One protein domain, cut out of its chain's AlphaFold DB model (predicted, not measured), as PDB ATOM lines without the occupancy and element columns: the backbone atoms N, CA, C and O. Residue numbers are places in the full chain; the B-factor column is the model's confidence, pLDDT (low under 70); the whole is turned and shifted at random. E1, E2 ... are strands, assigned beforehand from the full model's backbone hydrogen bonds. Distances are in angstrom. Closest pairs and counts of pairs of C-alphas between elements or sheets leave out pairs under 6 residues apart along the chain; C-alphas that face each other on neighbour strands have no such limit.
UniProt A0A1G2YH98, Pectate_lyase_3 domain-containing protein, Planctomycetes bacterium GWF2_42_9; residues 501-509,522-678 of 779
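Overview. This is residues 501 to 509 and 522 to 678 of the 779 residues of the protein "Pectate_lyase_3 domain-containing protein" of Planctomycetes bacterium GWF2_42_9 (UniProt A0A1G2YH98). The chain is wound in stacked turns, a solenoid of parallel strands with three walls: a long wall of E3, E6, E9, E12, E14, E16 and E17, a second of E1, E2, E4 and E7 carried on by E10, E13 and E15, and a narrow third of E5, E8 and E11. The turns are wide at the E3 end and narrower toward E17. The printed part has 166 residues with no named helix and seventeen named strands, E1 to E17 in order along the chain; the class is all strand, with 71 residues, under half, in named elements. The four sheets run in the orders E3 E6 E9 E12 E14 E16 E17, E1 E2 E4 E7, E5 E8 E11 and E10 E13 E15, all parallel. The whole is compact, with a radius of gyration of the C-alphas of 15.3 A and spans of 42 by 37 by 24 A.

Arrangement. E1, residues 501 to 503, is parallel to E2, residues 523 to 529, with N 503 and O 528 2.8 A apart. E4, residues 557 to 563, is parallel to E2 at 15 degrees, with N 529 and O 562 2.8 A apart, and to E7, residues 587 to 591, with N 590 and O 559 2.8 A apart. The closest C-alphas of E7 and E10, residues 610 to 612, are those of Ile 589 and Ser 610, 4.7 A apart. E10, E13, residues 629 to 631, and E15, residues 646 to 648, form one sheet; N 612 and O 630 are 2.8 A apart, as are N 631 and O 647. E3, residues 541 to 550, bends by 75 degrees at residue 545 and is an edge strand of the twisted seven-strand sheet; N 543 and O 575 of E6, residues 574 to 577, are 2.8 A apart. E9, residues 600 to 602, E12, 619 to 621, E14, 639 to 641, E16, 656 to 659, and the edge strand E17, 673 to 676, follow; N 675 and O 657 are 2.9 A apart. E5, residues 570 to 572, runs on into E6 at 55 degrees; E8, 595 to 597, and E11, 614 to 616, complete its sheet, with N 597 and O 571 2.9 A apart.

Along the chain. E1 begins at C-alpha 501, (75.186, -49.720, 3.391). E2 is 15.7 A long, E3 24.1 A and E4 16.1 A. E16 and E17 are 10.4 A each, and E17 ends at C-alpha 676, (92.422, -82.543, 11.500).

Size, cuts and confidence. The C-alphas farthest apart, of Gly 552 and Thr 671, are 46.8 A apart. Residues 510 to 521 are not printed, and C-alphas 509 and 522 are 25.6 A apart. The links E2 to E3 and E16 to E17 are long. The mean pLDDT of the printed part is 82.5; residues 579 to 586 and 660 to 678 are among those under 70.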
ATOM      1  N   MET A 501      75.794 -50.116   2.125       96.12
ATOM      2  CA  MET A 501      75.186 -49.720   3.391       96.12
ATOM      3  C   MET A 501      76.201 -49.003   4.281       96.12
ATOM      4  O   MET A 501      77.213 -49.595   4.657       96.12
ATOM      5  N   SER A 502      75.884 -47.766   4.670       94.50
ATOM      6  CA  SER A 502      76.595 -47.036   5.725       94.50
ATOM      7  C   SER A 502      75.847 -47.191   7.052       94.50
ATOM      8  O   SER A 502      74.790 -46.604   7.284       94.50
ATOM      9  N   ALA A 503      76.366 -48.070   7.903       92.00
ATOM     10  CA  ALA A 503      75.770 -48.487   9.161       92.00
ATOM     11  C   ALA A 503      76.479 -47.842  10.362       92.00
ATOM     12  O   ALA A 503      77.686 -47.613  10.359       92.00
ATOM     13  N   GLY A 504      75.717 -47.599  11.421       91.94
ATOM     14  CA  GLY A 504      76.174 -47.164  12.745       91.94
ATOM     15  C   GLY A 504      75.380 -47.885  13.836       91.94
ATOM     16  O   GLY A 504      74.875 -48.987  13.603       91.94
ATOM     17  N   SER A 505      75.169 -47.234  14.977       93.00
ATOM     18  CA  SER A 505      74.459 -47.782  16.146       93.00
ATOM     19  C   SER A 505      72.997 -48.164  15.899       93.00
ATOM     20  O   SER A 505      72.536 -49.162  16.442       93.00
ATOM     21  N   ALA A 506      72.265 -47.429  15.060       92.44
ATOM     22  CA  ALA A 506      70.842 -47.670  14.807       92.44
ATOM     23  C   ALA A 506      70.534 -48.503  13.534       92.44
ATOM     24  O   ALA A 506      69.449 -48.362  12.964       92.44
ATOM     25  N   SER A 507      71.469 -49.356  13.083       92.75
ATOM     26  CA  SER A 507      71.329 -50.241  11.909       92.75
ATOM     27  C   SER A 507      71.305 -51.707  12.336       92.75
ATOM     28  O   SER A 507      72.314 -52.255  12.779       92.75
ATOM     29  N   VAL A 508      70.142 -52.334  12.198       91.56
ATOM     30  CA  VAL A 508      69.833 -53.680  12.705       91.56
ATOM     31  C   VAL A 508      68.717 -54.301  11.859       91.56
ATOM     32  O   VAL A 508      67.971 -53.585  11.193       91.56
ATOM     33  N   ASP A 509      68.634 -55.631  11.843       93.31
ATOM     34  CA  ASP A 509      67.599 -56.411  11.157       93.31
ATOM     35  C   ASP A 509      67.501 -56.142   9.646       93.31
ATOM     36  O   ASP A 509      66.425 -55.940   9.084       93.31
ATOM     37  N   GLY A 522      84.936 -51.801  -8.633       91.31
ATOM     38  CA  GLY A 522      84.834 -51.707  -7.177       91.31
ATOM     39  C   GLY A 522      84.362 -53.003  -6.507       91.31
ATOM     40  O   GLY A 522      85.066 -54.010  -6.575       91.31
ATOM     41  N   SER A 523      83.215 -52.980  -5.823       91.94
ATOM     42  CA  SER A 523      82.686 -54.128  -5.058       91.94
ATOM     43  C   SER A 523      81.258 -54.513  -5.458       91.94
ATOM     44  O   SER A 523      80.512 -53.699  -5.996       91.94
ATOM     45  N   TYR A 524      80.830 -55.735  -5.143       93.44
ATOM     46  CA  TYR A 524      79.402 -56.078  -5.218       93.44
ATOM     47  C   TYR A 524      78.649 -55.530  -3.999       93.44
ATOM     48  O   TYR A 524      77.637 -54.849  -4.145       93.44
ATOM     49  N   VAL A 525      79.183 -55.757  -2.799       95.06
ATOM     50  CA  VAL A 525      78.654 -55.238  -1.534       95.06
ATOM     51  C   VAL A 525      79.729 -54.424  -0.819       95.06
ATOM     52  O   VAL A 525      80.850 -54.899  -0.634       95.06
ATOM     53  N   THR A 526      79.371 -53.226  -0.355       96.19
ATOM     54  CA  THR A 526      80.181 -52.419   0.567       96.19
ATOM     55  C   THR A 526      79.412 -52.172   1.859       96.19
ATOM     56  O   THR A 526      78.312 -51.617   1.842       96.19
ATOM     57  N   LEU A 527      80.011 -52.565   2.982       96.00
ATOM     58  CA  LEU A 527      79.552 -52.257   4.333       96.00
ATOM     59  C   LEU A 527      80.512 -51.248   4.969       96.00
ATOM     60  O   LEU A 527      81.694 -51.535   5.153       96.00
ATOM     61  N   GLU A 528      79.999 -50.079   5.319       94.50
ATOM     62  CA  GLU A 528      80.717 -49.024   6.032       94.50
ATOM     63  C   GLU A 528      80.222 -48.984   7.481       94.50
ATOM     64  O   GLU A 528      79.028 -48.835   7.716       94.50
ATOM     65  N   VAL A 529      81.113 -49.161   8.458       93.56
ATOM     66  CA  VAL A 529      80.747 -49.459   9.853       93.56
ATOM     67  C   VAL A 529      81.208 -48.342  10.790       93.56
ATOM     68  O   VAL A 529      82.404 -48.096  10.965       93.56
ATOM     69  N   GLY A 530      80.235 -47.654  11.386       89.69
ATOM     70  CA  GLY A 530      80.386 -46.471  12.234       89.69
ATOM     71  C   GLY A 530      81.005 -45.267  11.524       89.69
ATOM     72  O   GLY A 530      81.580 -44.393  12.178       89.69
ATOM     73  N   ILE A 531      80.914 -45.205  10.192       87.62
ATOM     74  CA  ILE A 531      81.247 -44.001   9.415       87.62
ATOM     75  C   ILE A 531      80.245 -42.875   9.719       87.62
ATOM     76  O   ILE A 531      80.640 -41.715   9.782       87.62
ATOM     77  N   VAL A 532      78.979 -43.223   9.980       87.62
ATOM     78  CA  VAL A 532      77.890 -42.264  10.233       87.62
ATOM     79  C   VAL A 532      77.987 -41.581  11.604       87.62
ATOM     80  O   VAL A 532      77.827 -40.367  11.693       87.62
ATOM     81  N   ASP A 533      78.225 -42.347  12.671       91.31
ATOM     82  CA  ASP A 533      78.068 -41.900  14.068       91.31
ATOM     83  C   ASP A 533      79.257 -42.257  14.984       91.31
ATOM     84  O   ASP A 533      79.248 -41.968  16.184       91.31
ATOM     85  N   GLY A 534      80.293 -42.903  14.441       91.12
ATOM     86  CA  GLY A 534      81.430 -43.374  15.226       91.12
ATOM     87  C   GLY A 534      81.091 -44.499  16.208       91.12
ATOM     88  O   GLY A 534      81.839 -44.660  17.176       91.12
ATOM     89  N   GLN A 535      80.014 -45.267  15.989       92.69
ATOM     90  CA  GLN A 535      79.592 -46.367  16.866       92.69
ATOM     91  C   GLN A 535      79.675 -47.756  16.201       92.69
ATOM     92  O   GLN A 535      79.681 -47.863  14.972       92.69
ATOM     93  N   PRO A 536      79.699 -48.842  16.999       93.12
ATOM     94  CA  PRO A 536      79.496 -50.201  16.507       93.12
ATOM     95  C   PRO A 536      78.112 -50.402  15.883       93.12
ATOM     96  O   PRO A 536      77.138 -49.784  16.305       93.12
ATOM     97  N   THR A 537      78.001 -51.352  14.957       94.75
ATOM     98  CA  THR A 537      76.713 -51.777  14.388       94.75
ATOM     99  C   THR A 537      76.185 -53.010  15.135       94.75
ATOM    100  O   THR A 537      76.912 -54.009  15.189       94.75
ATOM    101  N   PRO A 538      74.965 -52.987  15.720       92.12
ATOM    102  CA  PRO A 538      74.433 -54.109  16.506       92.12
ATOM    103  C   PRO A 538      74.094 -55.361  15.692       92.12
ATOM    104  O   PRO A 538      74.226 -56.467  16.213       92.12
ATOM    105  N   GLY A 539      73.677 -55.195  14.432       85.81
ATOM    106  CA  GLY A 539      73.228 -56.303  13.587       85.81
ATOM    107  C   GLY A 539      71.992 -57.039  14.136       85.81
ATOM    108  O   GLY A 539      71.453 -56.644  15.168       85.81
ATOM    109  N   PRO A 540      71.522 -58.104  13.459       94.00
ATOM    110  CA  PRO A 540      72.178 -58.784  12.345       94.00
ATOM    111  C   PRO A 540      72.047 -58.057  11.002       94.00
ATOM    112  O   PRO A 540      71.130 -57.269  10.768       94.00
ATOM    113  N   ILE A 541      72.980 -58.371  10.104       96.62
ATOM    114  CA  ILE A 541      72.958 -57.980   8.691       96.62
ATOM    115  C   ILE A 541      73.213 -59.252   7.892       96.62
ATOM    116  O   ILE A 541      74.265 -59.872   8.037       96.62
ATOM    117  N   ILE A 542      72.232 -59.673   7.099       96.56
ATOM    118  CA  ILE A 542      72.170 -61.019   6.529       96.56
ATOM    119  C   ILE A 542      72.233 -60.956   5.005       96.56
ATOM    120  O   ILE A 542      71.396 -60.311   4.384       96.56
ATOM    121  N   PHE A 543      73.167 -61.698   4.418       95.56
ATOM    122  CA  PHE A 543      73.215 -62.045   3.000       95.56
ATOM    123  C   PHE A 543      73.068 -63.566   2.886       95.56
ATOM    124  O   PHE A 543      73.969 -64.314   3.272       95.56
ATOM    125  N   ASP A 544      71.914 -64.034   2.415       93.38
ATOM    126  CA  ASP A 544      71.580 -65.460   2.311       93.38
ATOM    127  C   ASP A 544      71.264 -65.801   0.851       93.38
ATOM    128  O   ASP A 544      70.335 -65.243   0.269       93.38
ATOM    129  N   ASN A 545      72.059 -66.679   0.240       90.00
ATOM    130  CA  ASN A 545      71.972 -67.005  -1.183       90.00
ATOM    131  C   ASN A 545      72.074 -65.752  -2.089       90.00
ATOM    132  O   ASN A 545      71.233 -65.519  -2.955       90.00
ATOM    133  N   VAL A 546      73.090 -64.912  -1.845       89.44
ATOM    134  CA  VAL A 546      73.407 -63.732  -2.671       89.44
ATOM    135  C   VAL A 546      74.683 -63.992  -3.468       89.44
ATOM    136  O   VAL A 546      75.721 -64.322  -2.886       89.44
ATOM    137  N   ASP A 547      74.598 -63.834  -4.786       84.94
ATOM    138  CA  ASP A 547      75.635 -64.209  -5.752       84.94
ATOM    139  C   ASP A 547      75.967 -63.071  -6.742       84.94
ATOM    140  O   ASP A 547      75.288 -62.040  -6.728       84.94
ATOM    141  N   GLY A 548      76.984 -63.220  -7.606       84.94
ATOM    142  CA  GLY A 548      77.239 -62.204  -8.635       84.94
ATOM    143  C   GLY A 548      78.217 -62.502  -9.781       84.94
ATOM    144  O   GLY A 548      78.981 -63.465  -9.770       84.94
ATOM    145  N   GLU A 549      78.197 -61.636 -10.801       84.44
ATOM    146  CA  GLU A 549      79.028 -61.745 -12.014       84.44
ATOM    147  C   GLU A 549      79.531 -60.381 -12.565       84.44
ATOM    148  O   GLU A 549      78.979 -59.329 -12.243       84.44
ATOM    149  N   PRO A 550      80.599 -60.344 -13.388       85.25
ATOM    150  CA  PRO A 550      81.159 -59.097 -13.915       85.25
ATOM    151  C   PRO A 550      80.426 -58.580 -15.171       85.25
ATOM    152  O   PRO A 550      80.187 -59.338 -16.110       85.25
ATOM    153  N   SER A 551      80.197 -57.269 -15.269       82.00
ATOM    154  CA  SER A 551      79.671 -56.583 -16.467       82.00
ATOM    155  C   SER A 551      80.771 -55.845 -17.247       82.00
ATOM    156  O   SER A 551      80.919 -54.626 -17.173       82.00
ATOM    157  N   GLY A 552      81.555 -56.580 -18.042       71.50
ATOM    158  CA  GLY A 552      82.566 -56.026 -18.965       71.50
ATOM    159  C   GLY A 552      83.856 -55.528 -18.294       71.50
ATOM    160  O   GLY A 552      84.948 -55.836 -18.767       71.50
ATOM    161  N   GLY A 553      83.747 -54.829 -17.164       67.56
ATOM    162  CA  GLY A 553      84.803 -54.712 -16.157       67.56
ATOM    163  C   GLY A 553      84.595 -55.729 -15.026       67.56
ATOM    164  O   GLY A 553      83.558 -56.381 -14.959       67.56
ATOM    165  N   THR A 554      85.585 -55.922 -14.150       71.00
ATOM    166  CA  THR A 554      85.511 -56.908 -13.052       71.00
ATOM    167  C   THR A 554      85.590 -56.201 -11.695       71.00
ATOM    168  O   THR A 554      86.630 -55.604 -11.403       71.00
ATOM    169  N   PRO A 555      84.554 -56.284 -10.837       72.56
ATOM    170  CA  PRO A 555      84.639 -55.858  -9.446       72.56
ATOM    171  C   PRO A 555      85.717 -56.674  -8.741       72.56
ATOM    172  O   PRO A 555      85.869 -57.871  -8.983       72.56
ATOM    173  N   ILE A 556      86.495 -56.031  -7.882       80.88
ATOM    174  CA  ILE A 556      87.675 -56.638  -7.261       80.88
ATOM    175  C   ILE A 556      87.335 -57.453  -6.005       80.88
ATOM    176  O   ILE A 556      88.113 -58.331  -5.627       80.88
ATOM    177  N   THR A 557      86.165 -57.223  -5.403       88.56
ATOM    178  CA  THR A 557      85.749 -57.846  -4.138       88.56
ATOM    179  C   THR A 557      84.248 -58.157  -4.122       88.56
ATOM    180  O   THR A 557      83.449 -57.307  -4.513       88.56
ATOM    181  N   MET A 558      83.844 -59.324  -3.596       88.94
ATOM    182  CA  MET A 558      82.426 -59.606  -3.304       88.94
ATOM    183  C   MET A 558      81.909 -58.750  -2.137       88.94
ATOM    184  O   MET A 558      81.037 -57.908  -2.339       88.94
ATOM    185  N   TYR A 559      82.493 -58.898  -0.946       93.19
ATOM    186  CA  TYR A 559      82.147 -58.128   0.253       93.19
ATOM    187  C   TYR A 559      83.320 -57.264   0.726       93.19
ATOM    188  O   TYR A 559      84.285 -57.771   1.302       93.19
ATOM    189  N   THR A 560      83.229 -55.954   0.523       94.69
ATOM    190  CA  THR A 560      84.141 -54.973   1.122       94.69
ATOM    191  C   THR A 560      83.558 -54.487   2.446       94.69
ATOM    192  O   THR A 560      82.412 -54.046   2.495       94.69
ATOM    193  N   ILE A 561      84.340 -54.544   3.525       95.19
ATOM    194  CA  ILE A 561      83.938 -54.067   4.855       95.19
ATOM    195  C   ILE A 561      84.967 -53.039   5.325       95.19
ATOM    196  O   ILE A 561      86.155 -53.347   5.427       95.19
ATOM    197  N   LYS A 562      84.511 -51.820   5.605       91.88
ATOM    198  CA  LYS A 562      85.344 -50.696   6.047       91.88
ATOM    199  C   LYS A 562      84.849 -50.208   7.399       91.88
ATOM    200  O   LYS A 562      83.663 -49.930   7.560       91.88
ATOM    201  N   GLY A 563      85.744 -50.112   8.370       87.31
ATOM    202  CA  GLY A 563      85.469 -49.452   9.637       87.31
ATOM    203  C   GLY A 563      85.631 -47.936   9.533       87.31
ATOM    204  O   GLY A 563      86.118 -47.392   8.545       87.31
ATOM    205  N   ASN A 564      85.250 -47.236  10.598       83.44
ATOM    206  CA  ASN A 564      85.693 -45.864  10.805       83.44
ATOM    207  C   ASN A 564      87.224 -45.834  11.030       83.44
ATOM    208  O   ASN A 564      87.685 -46.458  11.995       83.44
ATOM    209  N   PRO A 565      88.008 -45.087  10.225       74.69
ATOM    210  CA  PRO A 565      89.470 -45.142  10.262       74.69
ATOM    211  C   PRO A 565      90.076 -44.629  11.578       74.69
ATOM    212  O   PRO A 565      91.209 -44.982  11.906       74.69
ATOM    213  N   TYR A 566      89.333 -43.821  12.342       76.00
ATOM    214  CA  TYR A 566      89.788 -43.278  13.623       76.00
ATOM    215  C   TYR A 566      89.620 -44.278  14.775       76.00
ATOM    216  O   TYR A 566      90.522 -44.408  15.601       76.00
ATOM    217  N   ASN A 567      88.501 -45.014  14.806       75.75
ATOM    218  CA  ASN A 567      88.084 -45.808  15.973       75.75
ATOM    219  C   ASN A 567      87.920 -47.325  15.720       75.75
ATOM    220  O   ASN A 567      87.678 -48.050  16.678       75.75
ATOM    221  N   ARG A 568      88.070 -47.819  14.477       74.31
ATOM    222  CA  ARG A 568      88.079 -49.255  14.089       74.31
ATOM    223  C   ARG A 568      86.930 -50.083  14.683       74.31
ATOM    224  O   ARG A 568      87.094 -50.877  15.608       74.31
ATOM    225  N   GLN A 569      85.745 -49.857  14.129       91.44
ATOM    226  CA  GLN A 569      84.461 -50.253  14.714       91.44
ATOM    227  C   GLN A 569      84.179 -51.756  14.697       91.44
ATOM    228  O   GLN A 569      84.806 -52.518  13.962       91.44
ATOM    229  N   THR A 570      83.189 -52.174  15.491       94.19
ATOM    230  CA  THR A 570      82.703 -53.561  15.519       94.19
ATOM    231  C   THR A 570      81.416 -53.715  14.711       94.19
ATOM    232  O   THR A 570      80.452 -52.983  14.932       94.19
ATOM    233  N   LEU A 571      81.393 -54.702  13.817       95.88
ATOM    234  CA  LEU A 571      80.204 -55.182  13.122       95.88
ATOM    235  C   LEU A 571      79.748 -56.481  13.788       95.88
ATOM    236  O   LEU A 571      80.431 -57.503  13.707       95.88
ATOM    237  N   ASN A 572      78.608 -56.428  14.471       95.88
ATOM    238  CA  ASN A 572      78.032 -57.584  15.147       95.88
ATOM    239  C   ASN A 572      77.064 -58.325  14.210       95.88
ATOM    240  O   ASN A 572      76.375 -57.696  13.407       95.88
ATOM    241  N   GLY A 573      76.995 -59.655  14.308       94.88
ATOM    242  CA  GLY A 573      75.929 -60.447  13.679       94.88
ATOM    243  C   GLY A 573      75.881 -60.398  12.145       94.88
ATOM    244  O   GLY A 573      74.803 -60.526  11.564       94.88
ATOM    245  N   LEU A 574      77.020 -60.193  11.475       96.56
ATOM    246  CA  LEU A 574      77.105 -60.331  10.017       96.56
ATOM    247  C   LEU A 574      76.895 -61.799   9.623       96.56
ATOM    248  O   LEU A 574      77.633 -62.670  10.077       96.56
ATOM    249  N   VAL A 575      75.944 -62.067   8.736       96.31
ATOM    250  CA  VAL A 575      75.674 -63.406   8.205       96.31
ATOM    251  C   VAL A 575      75.905 -63.408   6.696       96.31
ATOM    252  O   VAL A 575      75.330 -62.586   5.989       96.31
ATOM    253  N   ILE A 576      76.726 -64.335   6.197       93.62
ATOM    254  CA  ILE A 576      76.967 -64.560   4.763       93.62
ATOM    255  C   ILE A 576      76.840 -66.059   4.478       93.62
ATOM    256  O   ILE A 576      77.625 -66.865   4.981       93.62
ATOM    257  N   ARG A 577      75.865 -66.445   3.653       89.69
ATOM    258  CA  ARG A 577      75.582 -67.837   3.269       89.69
ATOM    259  C   ARG A 577      75.381 -67.935   1.757       89.69
ATOM    260  O   ARG A 577      74.702 -67.096   1.173       89.69
ATOM    261  N   GLY A 578      75.945 -68.964   1.131       78.25
ATOM    262  CA  GLY A 578      75.870 -69.187  -0.321       78.25
ATOM    263  C   GLY A 578      77.236 -69.518  -0.918       78.25
ATOM    264  O   GLY A 578      78.244 -69.483  -0.217       78.25
ATOM    265  N   GLU A 579      77.299 -69.883  -2.199       65.00
ATOM    266  CA  GLU A 579      78.577 -70.277  -2.814       65.00
ATOM    267  C   GLU A 579      79.457 -69.089  -3.217       65.00
ATOM    268  O   GLU A 579      80.682 -69.221  -3.174       65.00
ATOM    269  N   GLY A 580      78.852 -67.937  -3.535       61.22
ATOM    270  CA  GLY A 580      79.570 -66.733  -3.946       61.22
ATOM    271  C   GLY A 580      80.399 -66.985  -5.200       61.22
ATOM    272  O   GLY A 580      81.633 -66.885  -5.164       61.22
ATOM    273  N   MET A 581      79.728 -67.347  -6.297       56.69
ATOM    274  CA  MET A 581      80.337 -67.312  -7.614       56.69
ATOM    275  C   MET A 581      80.925 -65.916  -7.817       56.69
ATOM    276  O   MET A 581      80.301 -64.883  -7.614       56.69
ATOM    277  N   CYS A 582      82.207 -65.893  -8.143       55.34
ATOM    278  CA  CYS A 582      82.912 -64.671  -8.456       55.34
ATOM    279  C   CYS A 582      84.011 -65.040  -9.446       55.34
ATOM    280  O   CYS A 582      84.664 -66.082  -9.315       55.34
ATOM    281  N   THR A 583      84.173 -64.216 -10.475       56.84
ATOM    282  CA  THR A 583      85.097 -64.465 -11.584       56.84
ATOM    283  C   THR A 583      86.529 -64.103 -11.176       56.84
ATOM    284  O   THR A 583      86.969 -64.418 -10.075       56.84
ATOM    285  N   THR A 584      87.342 -63.502 -12.043       53.31
ATOM    286  CA  THR A 584      88.789 -63.345 -11.827       53.31
ATOM    287  C   THR A 584      89.194 -62.329 -10.742       53.31
ATOM    288  O   THR A 584      90.388 -62.253 -10.454       53.31
ATOM    289  N   ALA A 585      88.231 -61.682 -10.072       56.97
ATOM    290  CA  ALA A 585      88.343 -60.774  -8.916       56.97
ATOM    291  C   ALA A 585      89.355 -61.181  -7.817       56.97
ATOM    292  O   ALA A 585      89.721 -62.354  -7.682       56.97
ATOM    293  N   THR A 586      89.818 -60.221  -7.008       67.19
ATOM    294  CA  THR A 586      90.945 -60.406  -6.077       67.19
ATOM    295  C   THR A 586      90.574 -60.841  -4.656       67.19
ATOM    296  O   THR A 586      91.430 -61.452  -4.023       67.19
ATOM    297  N   ASN A 587      89.346 -60.631  -4.157       83.69
ATOM    298  CA  ASN A 587      88.918 -61.111  -2.827       83.69
ATOM    299  C   ASN A 587      87.452 -61.589  -2.783       83.69
ATOM    300  O   ASN A 587      86.591 -61.065  -3.487       83.69
ATOM    301  N   PHE A 588      87.148 -62.534  -1.888       88.50
ATOM    302  CA  PHE A 588      85.771 -62.837  -1.475       88.50
ATOM    303  C   PHE A 588      85.315 -61.843  -0.398       88.50
ATOM    304  O   PHE A 588      84.450 -61.013  -0.662       88.50
ATOM    305  N   ILE A 589      85.952 -61.853   0.777       92.31
ATOM    306  CA  ILE A 589      85.772 -60.815   1.802       92.31
ATOM    307  C   ILE A 589      87.055 -59.988   1.904       92.31
ATOM    308  O   ILE A 589      88.147 -60.541   2.032       92.31
ATOM    309  N   TYR A 590      86.926 -58.665   1.872       93.56
ATOM    310  CA  TYR A 590      88.011 -57.725   2.127       93.56
ATOM    311  C   TYR A 590      87.594 -56.760   3.238       93.56
ATOM    312  O   TYR A 590      86.915 -55.762   3.004       93.56
ATOM    313  N   ASN A 591      87.982 -57.096   4.466       94.81
ATOM    314  CA  ASN A 591      87.778 -56.283   5.656       94.81
ATOM    315  C   ASN A 591      89.120 -55.683   6.102       94.81
ATOM    316  O   ASN A 591      90.037 -56.418   6.472       94.81
ATOM    317  N   THR A 592      89.224 -54.354   6.054       83.25
ATOM    318  CA  THR A 592      90.472 -53.612   6.298       83.25
ATOM    319  C   THR A 592      90.738 -53.283   7.763       83.25
ATOM    320  O   THR A 592      91.890 -53.290   8.195       83.25
ATOM    321  N   ASP A 593      89.689 -52.964   8.517       90.31
ATOM    322  CA  ASP A 593      89.795 -52.222   9.781       90.31
ATOM    323  C   ASP A 593      88.561 -52.355  10.699       90.31
ATOM    324  O   ASP A 593      88.443 -51.634  11.691       90.31
ATOM    325  N   CYS A 594      87.652 -53.293  10.411       93.00
ATOM    326  CA  CYS A 594      86.475 -53.581  11.231       93.00
ATOM    327  C   CYS A 594      86.640 -54.891  12.025       93.00
ATOM    328  O   CYS A 594      87.079 -55.914  11.495       93.00
ATOM    329  N   THR A 595      86.268 -54.898  13.304       95.12
ATOM    330  CA  THR A 595      86.167 -56.144  14.079       95.12
ATOM    331  C   THR A 595      84.845 -56.826  13.751       95.12
ATOM    332  O   THR A 595      83.789 -56.254  14.006       95.12
ATOM    333  N   LEU A 596      84.875 -58.048  13.220       97.25
ATOM    334  CA  LEU A 596      83.657 -58.851  13.112       97.25
ATOM    335  C   LEU A 596      83.425 -59.559  14.448       97.25
ATOM    336  O   LEU A 596      84.321 -60.247  14.942       97.25
ATOM    337  N   ASN A 597      82.241 -59.390  15.034       97.25
ATOM    338  CA  ASN A 597      81.831 -60.097  16.246       97.25
ATOM    339  C   ASN A 597      80.585 -60.948  15.979       97.25
ATOM    340  O   ASN A 597      79.626 -60.471  15.375       97.25
ATOM    341  N   ALA A 598      80.590 -62.199  16.444       97.12
ATOM    342  CA  ALA A 598      79.475 -63.137  16.277       97.12
ATOM    343  C   ALA A 598      78.990 -63.278  14.813       97.12
ATOM    344  O   ALA A 598      77.796 -63.417  14.555       97.12
ATOM    345  N   ALA A 599      79.912 -63.211  13.845       97.38
ATOM    346  CA  ALA A 599      79.582 -63.370  12.432       97.38
ATOM    347  C   ALA A 599      79.409 -64.853  12.053       97.38
ATOM    348  O   ALA A 599      80.188 -65.701  12.491       97.38
ATOM    349  N   GLU A 600      78.434 -65.155  11.196       96.19
ATOM    350  CA  GLU A 600      78.212 -66.477  10.601       96.19
ATOM    351  C   GLU A 600      78.534 -66.440   9.104       96.19
ATOM    352  O   GLU A 600      77.731 -65.982   8.293       96.19
ATOM    353  N   ILE A 601      79.696 -66.952   8.711       93.38
ATOM    354  CA  ILE A 601      80.104 -67.039   7.309       93.38
ATOM    355  C   ILE A 601      80.144 -68.515   6.919       93.38
ATOM    356  O   ILE A 601      80.886 -69.298   7.506       93.38
ATOM    357  N   SER A 602      79.351 -68.910   5.926       88.50
ATOM    358  CA  SER A 602      79.321 -70.271   5.387       88.50
ATOM    359  C   SER A 602      79.321 -70.227   3.864       88.50
ATOM    360  O   SER A 602      78.263 -70.259   3.231       88.50
ATOM    361  N   ALA A 603      80.525 -70.183   3.295       76.12
ATOM    362  CA  ALA A 603      80.751 -70.129   1.860       76.12
ATOM    363  C   ALA A 603      81.445 -71.415   1.395       76.12
ATOM    364  O   ALA A 603      82.601 -71.678   1.725       76.12
ATOM    365  N   VAL A 604      80.716 -72.266   0.667       62.38
ATOM    366  CA  VAL A 604      81.154 -73.653   0.421       62.38
ATOM    367  C   VAL A 604      82.170 -73.759  -0.725       62.38
ATOM    368  O   VAL A 604      83.016 -74.646  -0.673       62.38
ATOM    369  N   ALA A 605      82.161 -72.842  -1.702       62.94
ATOM    370  CA  ALA A 605      83.057 -72.879  -2.867       62.94
ATOM    371  C   ALA A 605      83.767 -71.550  -3.279       62.94
ATOM    372  O   ALA A 605      84.159 -71.444  -4.448       62.94
ATOM    373  N   PRO A 606      84.013 -70.547  -2.403       63.47
ATOM    374  CA  PRO A 606      84.622 -69.279  -2.814       63.47
ATOM    375  C   PRO A 606      86.082 -69.469  -3.257       63.47
ATOM    376  O   PRO A 606      86.988 -69.703  -2.461       63.47
ATOM    377  N   LYS A 607      86.358 -69.320  -4.556       68.81
ATOM    378  CA  LYS A 607      87.687 -69.593  -5.149       68.81
ATOM    379  C   LYS A 607      88.761 -68.529  -4.848       68.81
ATOM    380  O   LYS A 607      89.873 -68.630  -5.366       68.81
ATOM    381  N   LYS A 608      88.435 -67.480  -4.087       78.19
ATOM    382  CA  LYS A 608      89.203 -66.224  -3.954       78.19
ATOM    383  C   LYS A 608      89.509 -65.914  -2.494       78.19
ATOM    384  O   LYS A 608      88.623 -66.151  -1.685       78.19
ATOM    385  N   PRO A 609      90.699 -65.392  -2.135       86.94
ATOM    386  CA  PRO A 609      91.113 -65.218  -0.737       86.94
ATOM    387  C   PRO A 609      90.152 -64.333   0.068       86.94
ATOM    388  O   PRO A 609      89.399 -63.545  -0.502       86.94
ATOM    389  N   SER A 610      90.191 -64.459   1.394       90.12
ATOM    390  CA  SER A 610      89.521 -63.531   2.312       90.12
ATOM    391  C   SER A 610      90.523 -62.879   3.258       90.12
ATOM    392  O   SER A 610      91.374 -63.556   3.834       90.12
ATOM    393  N   THR A 611      90.386 -61.569   3.444       92.94
ATOM    394  CA  THR A 611      91.140 -60.791   4.430       92.94
ATOM    395  C   THR A 611      90.185 -60.245   5.482       92.94
ATOM    396  O   THR A 611      89.177 -59.621   5.149       92.94
ATOM    397  N   PHE A 612      90.525 -60.460   6.748       95.00
ATOM    398  CA  PHE A 612      89.832 -59.936   7.914       95.00
ATOM    399  C   PHE A 612      90.780 -59.060   8.725       95.00
ATOM    400  O   PHE A 612      91.958 -59.388   8.867       95.00
ATOM    401  N   TYR A 613      90.259 -57.986   9.314       95.00
ATOM    402  CA  TYR A 613      91.006 -57.237  10.314       95.00
ATOM    403  C   TYR A 613      91.053 -58.021  11.628       95.00
ATOM    404  O   TYR A 613      92.098 -58.564  11.978       95.00
ATOM    405  N   ALA A 614      89.916 -58.163  12.311       94.38
ATOM    406  CA  ALA A 614      89.797 -58.962  13.530       94.38
ATOM    407  C   ALA A 614      88.515 -59.806  13.521       94.38
ATOM    408  O   ALA A 614      87.496 -59.376  12.974       94.38
ATOM    409  N   LEU A 615      88.574 -60.987  14.144       96.06
ATOM    410  CA  LEU A 615      87.441 -61.903  14.317       96.06
ATOM    411  C   LEU A 615      87.251 -62.243  15.800       96.06
ATOM    412  O   LEU A 615      88.189 -62.711  16.452       96.06
ATOM    413  N   THR A 616      86.034 -62.083  16.309       96.00
ATOM    414  CA  THR A 616      85.677 -62.397  17.699       96.00
ATOM    415  C   THR A 616      84.381 -63.211  17.743       96.00
ATOM    416  O   THR A 616      83.383 -62.814  17.150       96.00
ATOM    417  N   ASN A 617      84.359 -64.351  18.439       96.94
ATOM    418  CA  ASN A 617      83.177 -65.225  18.574       96.94
ATOM    419  C   ASN A 617      82.524 -65.663  17.231       96.94
ATOM    420  O   ASN A 617      81.338 -65.987  17.200       96.94
ATOM    421  N   CYS A 618      83.246 -65.624  16.106       97.38
ATOM    422  CA  CYS A 618      82.695 -65.878  14.771       97.38
ATOM    423  C   CYS A 618      82.702 -67.369  14.404       97.38
ATOM    424  O   CYS A 618      83.570 -68.131  14.831       97.38
ATOM    425  N   ASN A 619      81.785 -67.773  13.528       95.06
ATOM    426  CA  ASN A 619      81.770 -69.071  12.864       95.06
ATOM    427  C   ASN A 619      82.054 -68.860  11.370       95.06
ATOM    428  O   ASN A 619      81.215 -68.327  10.649       95.06
ATOM    429  N   ALA A 620      83.248 -69.236  10.917       91.50
ATOM    430  CA  ALA A 620      83.786 -68.913   9.600       91.50
ATOM    431  C   ALA A 620      84.159 -70.199   8.841       91.50
ATOM    432  O   ALA A 620      85.211 -70.796   9.073       91.50
ATOM    433  N   ASN A 621      83.273 -70.649   7.953       88.88
ATOM    434  CA  ASN A 621      83.333 -71.934   7.263       88.88
ATOM    435  C   ASN A 621      83.529 -71.775   5.744       88.88
ATOM    436  O   ASN A 621      82.616 -71.383   5.021       88.88
ATOM    437  N   PHE A 622      84.712 -72.181   5.287       83.88
ATOM    438  CA  PHE A 622      85.218 -72.118   3.912       83.88
ATOM    439  C   PHE A 622      85.674 -73.496   3.385       83.88
ATOM    440  O   PHE A 622      86.525 -73.611   2.502       83.88
ATOM    441  N   ALA A 623      85.145 -74.576   3.971       67.44
ATOM    442  CA  ALA A 623      85.718 -75.924   3.907       67.44
ATOM    443  C   ALA A 623      85.840 -76.574   2.518       67.44
ATOM    444  O   ALA A 623      86.623 -77.511   2.374       67.44
ATOM    445  N   GLY A 624      85.035 -76.157   1.538       67.12
ATOM    446  CA  GLY A 624      85.026 -76.742   0.191       67.12
ATOM    447  C   GLY A 624      85.896 -75.992  -0.823       67.12
ATOM    448  O   GLY A 624      85.887 -76.339  -2.000       67.12
ATOM    449  N   SER A 625      86.664 -74.988  -0.387       65.44
ATOM    450  CA  SER A 625      87.528 -74.185  -1.257       65.44
ATOM    451  C   SER A 625      88.963 -74.108  -0.732       65.44
ATOM    452  O   SER A 625      89.192 -73.905   0.461       65.44
ATOM    453  N   SER A 626      89.956 -74.198  -1.623       72.88
ATOM    454  CA  SER A 626      91.386 -73.993  -1.310       72.88
ATOM    455  C   SER A 626      91.740 -72.514  -1.053       72.88
ATOM    456  O   SER A 626      92.805 -72.038  -1.436       72.88
ATOM    457  N   GLN A 627      90.816 -71.768  -0.448       80.25
ATOM    458  CA  GLN A 627      90.895 -70.341  -0.184       80.25
ATOM    459  C   GLN A 627      91.883 -70.031   0.942       80.25
ATOM    460  O   GLN A 627      91.828 -70.634   2.016       80.25
ATOM    461  N   ASN A 628      92.738 -69.031   0.717       84.44
ATOM    462  CA  ASN A 628      93.578 -68.458   1.766       84.44
ATOM    463  C   ASN A 628      92.782 -67.464   2.619       84.44
ATOM    464  O   ASN A 628      92.049 -66.628   2.082       84.44
ATOM    465  N   ILE A 629      92.977 -67.532   3.931       88.69
ATOM    466  CA  ILE A 629      92.387 -66.644   4.930       88.69
ATOM    467  C   ILE A 629      93.516 -65.904   5.644       88.69
ATOM    468  O   ILE A 629      94.415 -66.529   6.210       88.69
ATOM    469  N   THR A 630      93.438 -64.579   5.667       91.25
ATOM    470  CA  THR A 630      94.371 -63.720   6.404       91.25
ATOM    471  C   THR A 630      93.608 -62.930   7.459       91.25
ATOM    472  O   THR A 630      92.642 -62.250   7.128       91.25
ATOM    473  N   ILE A 631      94.054 -62.983   8.713       92.62
ATOM    474  CA  ILE A 631      93.567 -62.155   9.821       92.62
ATOM    475  C   ILE A 631      94.719 -61.233  10.239       92.62
ATOM    476  O   ILE A 631      95.747 -61.694  10.736       92.62
ATOM    477  N   THR A 632      94.588 -59.931   9.975       93.06
ATOM    478  CA  THR A 632      95.697 -58.963  10.103       93.06
ATOM    479  C   THR A 632      95.873 -58.404  11.517       93.06
ATOM    480  O   THR A 632      96.918 -57.831  11.823       93.06
ATOM    481  N   SER A 633      94.887 -58.613  12.388       92.19
ATOM    482  CA  SER A 633      94.898 -58.322  13.822       92.19
ATOM    483  C   SER A 633      94.537 -59.603  14.601       92.19
ATOM    484  O   SER A 633      95.010 -60.687  14.255       92.19
ATOM    485  N   SER A 634      93.765 -59.501  15.683       90.88
ATOM    486  CA  SER A 634      93.461 -60.616  16.592       90.88
ATOM    487  C   SER A 634      92.310 -61.528  16.134       90.88
ATOM    488  O   SER A 634      91.335 -61.079  15.529       90.88
ATOM    489  N   ALA A 635      92.396 -62.805  16.516       91.38
ATOM    490  CA  ALA A 635      91.357 -63.823  16.401       91.38
ATOM    491  C   ALA A 635      91.048 -64.424  17.787       91.38
ATOM    492  O   ALA A 635      91.908 -65.069  18.394       91.38
ATOM    493  N   VAL A 636      89.831 -64.214  18.297       92.50
ATOM    494  CA  VAL A 636      89.406 -64.663  19.635       92.50
ATOM    495  C   VAL A 636      88.116 -65.494  19.591       92.50
ATOM    496  O   VAL A 636      87.100 -65.037  19.075       92.50
ATOM    497  N   ASN A 637      88.122 -66.682  20.205       93.50
ATOM    498  CA  ASN A 637      86.948 -67.560  20.385       93.50
ATOM    499  C   ASN A 637      86.192 -67.947  19.091       93.50
ATOM    500  O   ASN A 637      84.980 -68.162  19.119       93.50
ATOM    501  N   ASN A 638      86.869 -68.025  17.944       93.31
ATOM    502  CA  ASN A 638      86.227 -68.328  16.661       93.31
ATOM    503  C   ASN A 638      86.196 -69.834  16.355       93.31
ATOM    504  O   ASN A 638      87.115 -70.563  16.715       93.31
ATOM    505  N   ASN A 639      85.205 -70.292  15.592       91.69
ATOM    506  CA  ASN A 639      85.257 -71.565  14.870       91.69
ATOM    507  C   ASN A 639      85.666 -71.285  13.418       91.69
ATOM    508  O   ASN A 639      84.894 -70.678  12.679       91.69
ATOM    509  N   ILE A 640      86.868 -71.694  13.008       89.19
ATOM    510  CA  ILE A 640      87.425 -71.394  11.679       89.19
ATOM    511  C   ILE A 640      87.665 -72.701  10.928       89.19
ATOM    512  O   ILE A 640      88.528 -73.493  11.305       89.19
ATOM    513  N   LYS A 641      86.937 -72.903   9.828       86.44
ATOM    514  CA  LYS A 641      87.070 -74.063   8.945       86.44
ATOM    515  C   LYS A 641      87.523 -73.615   7.559       86.44
ATOM    516  O   LYS A 641      86.850 -72.806   6.933       86.44
ATOM    517  N   TYR A 642      88.646 -74.129   7.067       82.88
ATOM    518  CA  TYR A 642      89.297 -73.668   5.829       82.88
ATOM    519  C   TYR A 642      89.990 -74.821   5.098       82.88
ATOM    520  O   TYR A 642      90.169 -75.878   5.697       82.88
ATOM    521  N   ALA A 643      90.396 -74.638   3.833       78.25
ATOM    522  CA  ALA A 643      91.253 -75.610   3.137       78.25
ATOM    523  C   ALA A 643      92.472 -75.019   2.390       78.25
ATOM    524  O   ALA A 643      93.311 -75.797   1.938       78.25
ATOM    525  N   GLY A 644      92.621 -73.694   2.260       80.12
ATOM    526  CA  GLY A 644      93.885 -73.070   1.826       80.12
ATOM    527  C   GLY A 644      94.860 -72.858   2.992       80.12
ATOM    528  O   GLY A 644      94.978 -73.711   3.867       80.12
ATOM    529  N   THR A 645      95.536 -71.707   3.031       81.44
ATOM    530  CA  THR A 645      96.378 -71.262   4.162       81.44
ATOM    531  C   THR A 645      95.584 -70.382   5.134       81.44
ATOM    532  O   THR A 645      94.759 -69.584   4.696       81.44
ATOM    533  N   LEU A 646      95.865 -70.476   6.440       86.50
ATOM    534  CA  LEU A 646      95.353 -69.565   7.473       86.50
ATOM    535  C   LEU A 646      96.520 -68.796   8.112       86.50
ATOM    536  O   LEU A 646      97.387 -69.403   8.740       86.50
ATOM    537  N   THR A 647      96.513 -67.471   7.979       87.06
ATOM    538  CA  THR A 647      97.508 -66.559   8.567       87.06
ATOM    539  C   THR A 647      96.840 -65.681   9.620       87.06
ATOM    540  O   THR A 647      95.807 -65.079   9.336       87.06
ATOM    541  N   ILE A 648      97.431 -65.571  10.814       88.00
ATOM    542  CA  ILE A 648      96.931 -64.728  11.915       88.00
ATOM    543  C   ILE A 648      98.103 -63.927  12.488       88.00
ATOM    544  O   ILE A 648      99.092 -64.514  12.927       88.00
ATOM    545  N   SER A 649      98.004 -62.596  12.461       87.44
ATOM    546  CA  SER A 649      99.107 -61.698  12.845       87.44
ATOM    547  C   SER A 649      99.046 -61.194  14.293       87.44
ATOM    548  O   SER A 649     100.090 -60.871  14.862       87.44
ATOM    549  N   GLY A 650      97.850 -61.075  14.879       83.75
ATOM    550  CA  GLY A 650      97.633 -60.562  16.237       83.75
ATOM    551  C   GLY A 650      97.456 -61.654  17.296       83.75
ATOM    552  O   GLY A 650      97.957 -62.768  17.162       83.75
ATOM    553  N   THR A 651      96.731 -61.331  18.372       83.31
ATOM    554  CA  THR A 651      96.428 -62.291  19.445       83.31
ATOM    555  C   THR A 651      95.558 -63.422  18.912       83.31
ATOM    556  O   THR A 651      94.525 -63.160  18.300       83.31
ATOM    557  N   ASN A 652      95.944 -64.664  19.189       83.31
ATOM    558  CA  ASN A 652      95.246 -65.859  18.736       83.31
ATOM    559  C   ASN A 652      94.883 -66.736  19.946       83.31
ATOM    560  O   ASN A 652      95.763 -67.412  20.483       83.31
ATOM    561  N   THR A 653      93.624 -66.672  20.400       84.81
ATOM    562  CA  THR A 653      93.191 -67.287  21.670       84.81
ATOM    563  C   THR A 653      91.780 -67.869  21.609       84.81
ATOM    564  O   THR A 653      90.812 -67.166  21.320       84.81
ATOM    565  N   GLY A 654      91.637 -69.127  22.024       83.25
ATOM    566  CA  GLY A 654      90.344 -69.784  22.224       83.25
ATOM    567  C   GLY A 654      89.661 -70.227  20.931       83.25
ATOM    568  O   GLY A 654      88.505 -70.649  20.974       83.25
ATOM    569  N   ASN A 655      90.344 -70.147  19.789       85.88
ATOM    570  CA  ASN A 655      89.774 -70.560  18.516       85.88
ATOM    571  C   ASN A 655      89.777 -72.089  18.387       85.88
ATOM    572  O   ASN A 655      90.656 -72.803  18.883       85.88
ATOM    573  N   PHE A 656      88.775 -72.588  17.676       86.81
ATOM    574  CA  PHE A 656      88.688 -73.958  17.212       86.81
ATOM    575  C   PHE A 656      88.948 -73.966  15.709       86.81
ATOM    576  O   PHE A 656      88.175 -73.409  14.929       86.81
ATOM    577  N   VAL A 657      90.074 -74.554  15.311       83.81
ATOM    578  CA  VAL A 657      90.573 -74.477  13.934       83.81
ATOM    579  C   VAL A 657      90.475 -75.845  13.269       83.81
ATOM    580  O   VAL A 657      90.940 -76.853  13.804       83.81
ATOM    581  N   GLN A 658      89.853 -75.870  12.093       81.94
ATOM    582  CA  GLN A 658      89.499 -77.067  11.344       81.94
ATOM    583  C   GLN A 658      90.013 -76.972   9.895       81.94
ATOM    584  O   GLN A 658      89.660 -76.048   9.166       81.94
ATOM    585  N   THR A 659      90.791 -77.949   9.425       74.00
ATOM    586  CA  THR A 659      91.175 -78.046   8.000       74.00
ATOM    587  C   THR A 659      91.318 -79.504   7.545       74.00
ATOM    588  O   THR A 659      91.632 -80.373   8.367       74.00
ATOM    589  N   PRO A 660      91.043 -79.820   6.261       65.25
ATOM    590  CA  PRO A 660      91.394 -81.108   5.676       65.25
ATOM    591  C   PRO A 660      92.901 -81.248   5.398       65.25
ATOM    592  O   PRO A 660      93.380 -82.370   5.285       65.25
ATOM    593  N   ASN A 661      93.642 -80.141   5.288       60.16
ATOM    594  CA  ASN A 661      95.026 -80.115   4.808       60.16
ATOM    595  C   ASN A 661      96.064 -80.011   5.937       60.16
ATOM    596  O   ASN A 661      95.751 -79.668   7.077       60.16
ATOM    597  N   LEU A 662      97.330 -80.299   5.605       53.03
ATOM    598  CA  LEU A 662      98.436 -80.208   6.559       53.03
ATOM    599  C   LEU A 662      98.634 -78.766   7.064       53.03
ATOM    600  O   LEU A 662      98.540 -77.799   6.310       53.03
ATOM    601  N   VAL A 663      98.919 -78.636   8.358       54.00
ATOM    602  CA  VAL A 663      98.845 -77.366   9.091       54.00
ATOM    603  C   VAL A 663     100.077 -76.490   8.852       54.00
ATOM    604  O   VAL A 663     101.077 -76.596   9.558       54.00
ATOM    605  N   GLY A 664      99.993 -75.588   7.875       51.41
ATOM    606  CA  GLY A 664     100.964 -74.510   7.671       51.41
ATOM    607  C   GLY A 664     100.670 -73.289   8.545       51.41
ATOM    608  O   GLY A 664     100.209 -72.278   8.025       51.41
ATOM    609  N   LEU A 665     100.907 -73.375   9.860       52.41
ATOM    610  CA  LEU A 665     100.798 -72.228  10.773       52.41
ATOM    611  C   LEU A 665     102.143 -71.503  10.908       52.41
ATOM    612  O   LEU A 665     103.137 -72.097  11.324       52.41
ATOM    613  N   SER A 666     102.153 -70.199  10.629       46.66
ATOM    614  CA  SER A 666     103.273 -69.293  10.912       46.66
ATOM    615  C   SER A 666     102.776 -68.104  11.739       46.66
ATOM    616  O   SER A 666     102.089 -67.233  11.209       46.66
ATOM    617  N   GLY A 667     103.100 -68.075  13.033       44.50
ATOM    618  CA  GLY A 667     102.622 -67.063  13.980       44.50
ATOM    619  C   GLY A 667     102.908 -67.457  15.433       44.50
ATOM    620  O   GLY A 667     103.281 -68.598  15.708       44.50
ATOM    621  N   ASN A 668     102.782 -66.508  16.365       40.81
ATOM    622  CA  ASN A 668     103.172 -66.700  17.766       40.81
ATOM    623  C   ASN A 668     102.264 -67.678  18.541       40.81
ATOM    624  O   ASN A 668     101.047 -67.612  18.441       40.81
ATOM    625  N   ALA A 669     102.905 -68.492  19.391       43.03
ATOM    626  CA  ALA A 669     102.371 -69.200  20.565       43.03
ATOM    627  C   ALA A 669     101.015 -69.940  20.430       43.03
ATOM    628  O   ALA A 669      99.931 -69.374  20.544       43.03
ATOM    629  N   LEU A 670     101.095 -71.271  20.335       47.84
ATOM    630  CA  LEU A 670      99.954 -72.192  20.349       47.84
ATOM    631  C   LEU A 670      99.156 -72.128  21.670       47.84
ATOM    632  O   LEU A 670      99.640 -72.592  22.703       47.84
ATOM    633  N   THR A 671      97.908 -71.651  21.623       47.75
ATOM    634  CA  THR A 671      96.903 -71.852  22.696       47.75
ATOM    635  C   THR A 671      95.563 -72.427  22.205       47.75
ATOM    636  O   THR A 671      94.667 -72.680  23.012       47.75
ATOM    637  N   ASP A 672      95.435 -72.699  20.904       54.88
ATOM    638  CA  ASP A 672      94.174 -73.097  20.269       54.88
ATOM    639  C   ASP A 672      93.995 -74.611  20.110       54.88
ATOM    640  O   ASP A 672      94.949 -75.384  19.989       54.88
ATOM    641  N   LYS A 673      92.727 -75.036  20.070       59.03
ATOM    642  CA  LYS A 673      92.346 -76.436  19.858       59.03
ATOM    643  C   LYS A 673      92.234 -76.705  18.362       59.03
ATOM    644  O   LYS A 673      91.369 -76.154  17.682       59.03
ATOM    645  N   PHE A 674      93.088 -77.586  17.866       59.69
ATOM    646  CA  PHE A 674      93.156 -77.930  16.453       59.69
ATOM    647  C   PHE A 674      92.477 -79.283  16.161       59.69
ATOM    648  O   PHE A 674      92.684 -80.244  16.905       59.69
ATOM    649  N   LEU A 675      91.711 -79.387  15.064       59.06
ATOM    650  CA  LEU A 675      91.121 -80.644  14.580       59.06
ATOM    651  C   LEU A 675      91.455 -80.911  13.099       59.06
ATOM    652  O   LEU A 675      90.957 -80.229  12.201       59.06
ATOM    653  N   MET A 676      92.225 -81.977  12.843       61.19
ATOM    654  CA  MET A 676      92.422 -82.543  11.500       61.19
ATOM    655  C   MET A 676      91.134 -83.242  11.051       61.19
ATOM    656  O   MET A 676      90.855 -84.355  11.489       61.19
ATOM    657  N   ILE A 677      90.352 -82.627  10.161       55.84
ATOM    658  CA  ILE A 677      89.022 -83.155   9.792       55.84
ATOM    659  C   ILE A 677      89.126 -84.450   8.960       55.84
ATOM    660  O   ILE A 677      88.204 -85.260   8.953       55.84
ATOM    661  N   GLN A 678      90.251 -84.659   8.266       56.06
ATOM    662  CA  GLN A 678      90.521 -85.845   7.439       56.06
ATOM    663  C   GLN A 678      91.263 -86.978   8.168       56.06
ATOM    664  O   GLN A 678      91.732 -87.910   7.521       56.06
TER     665      GLN A 678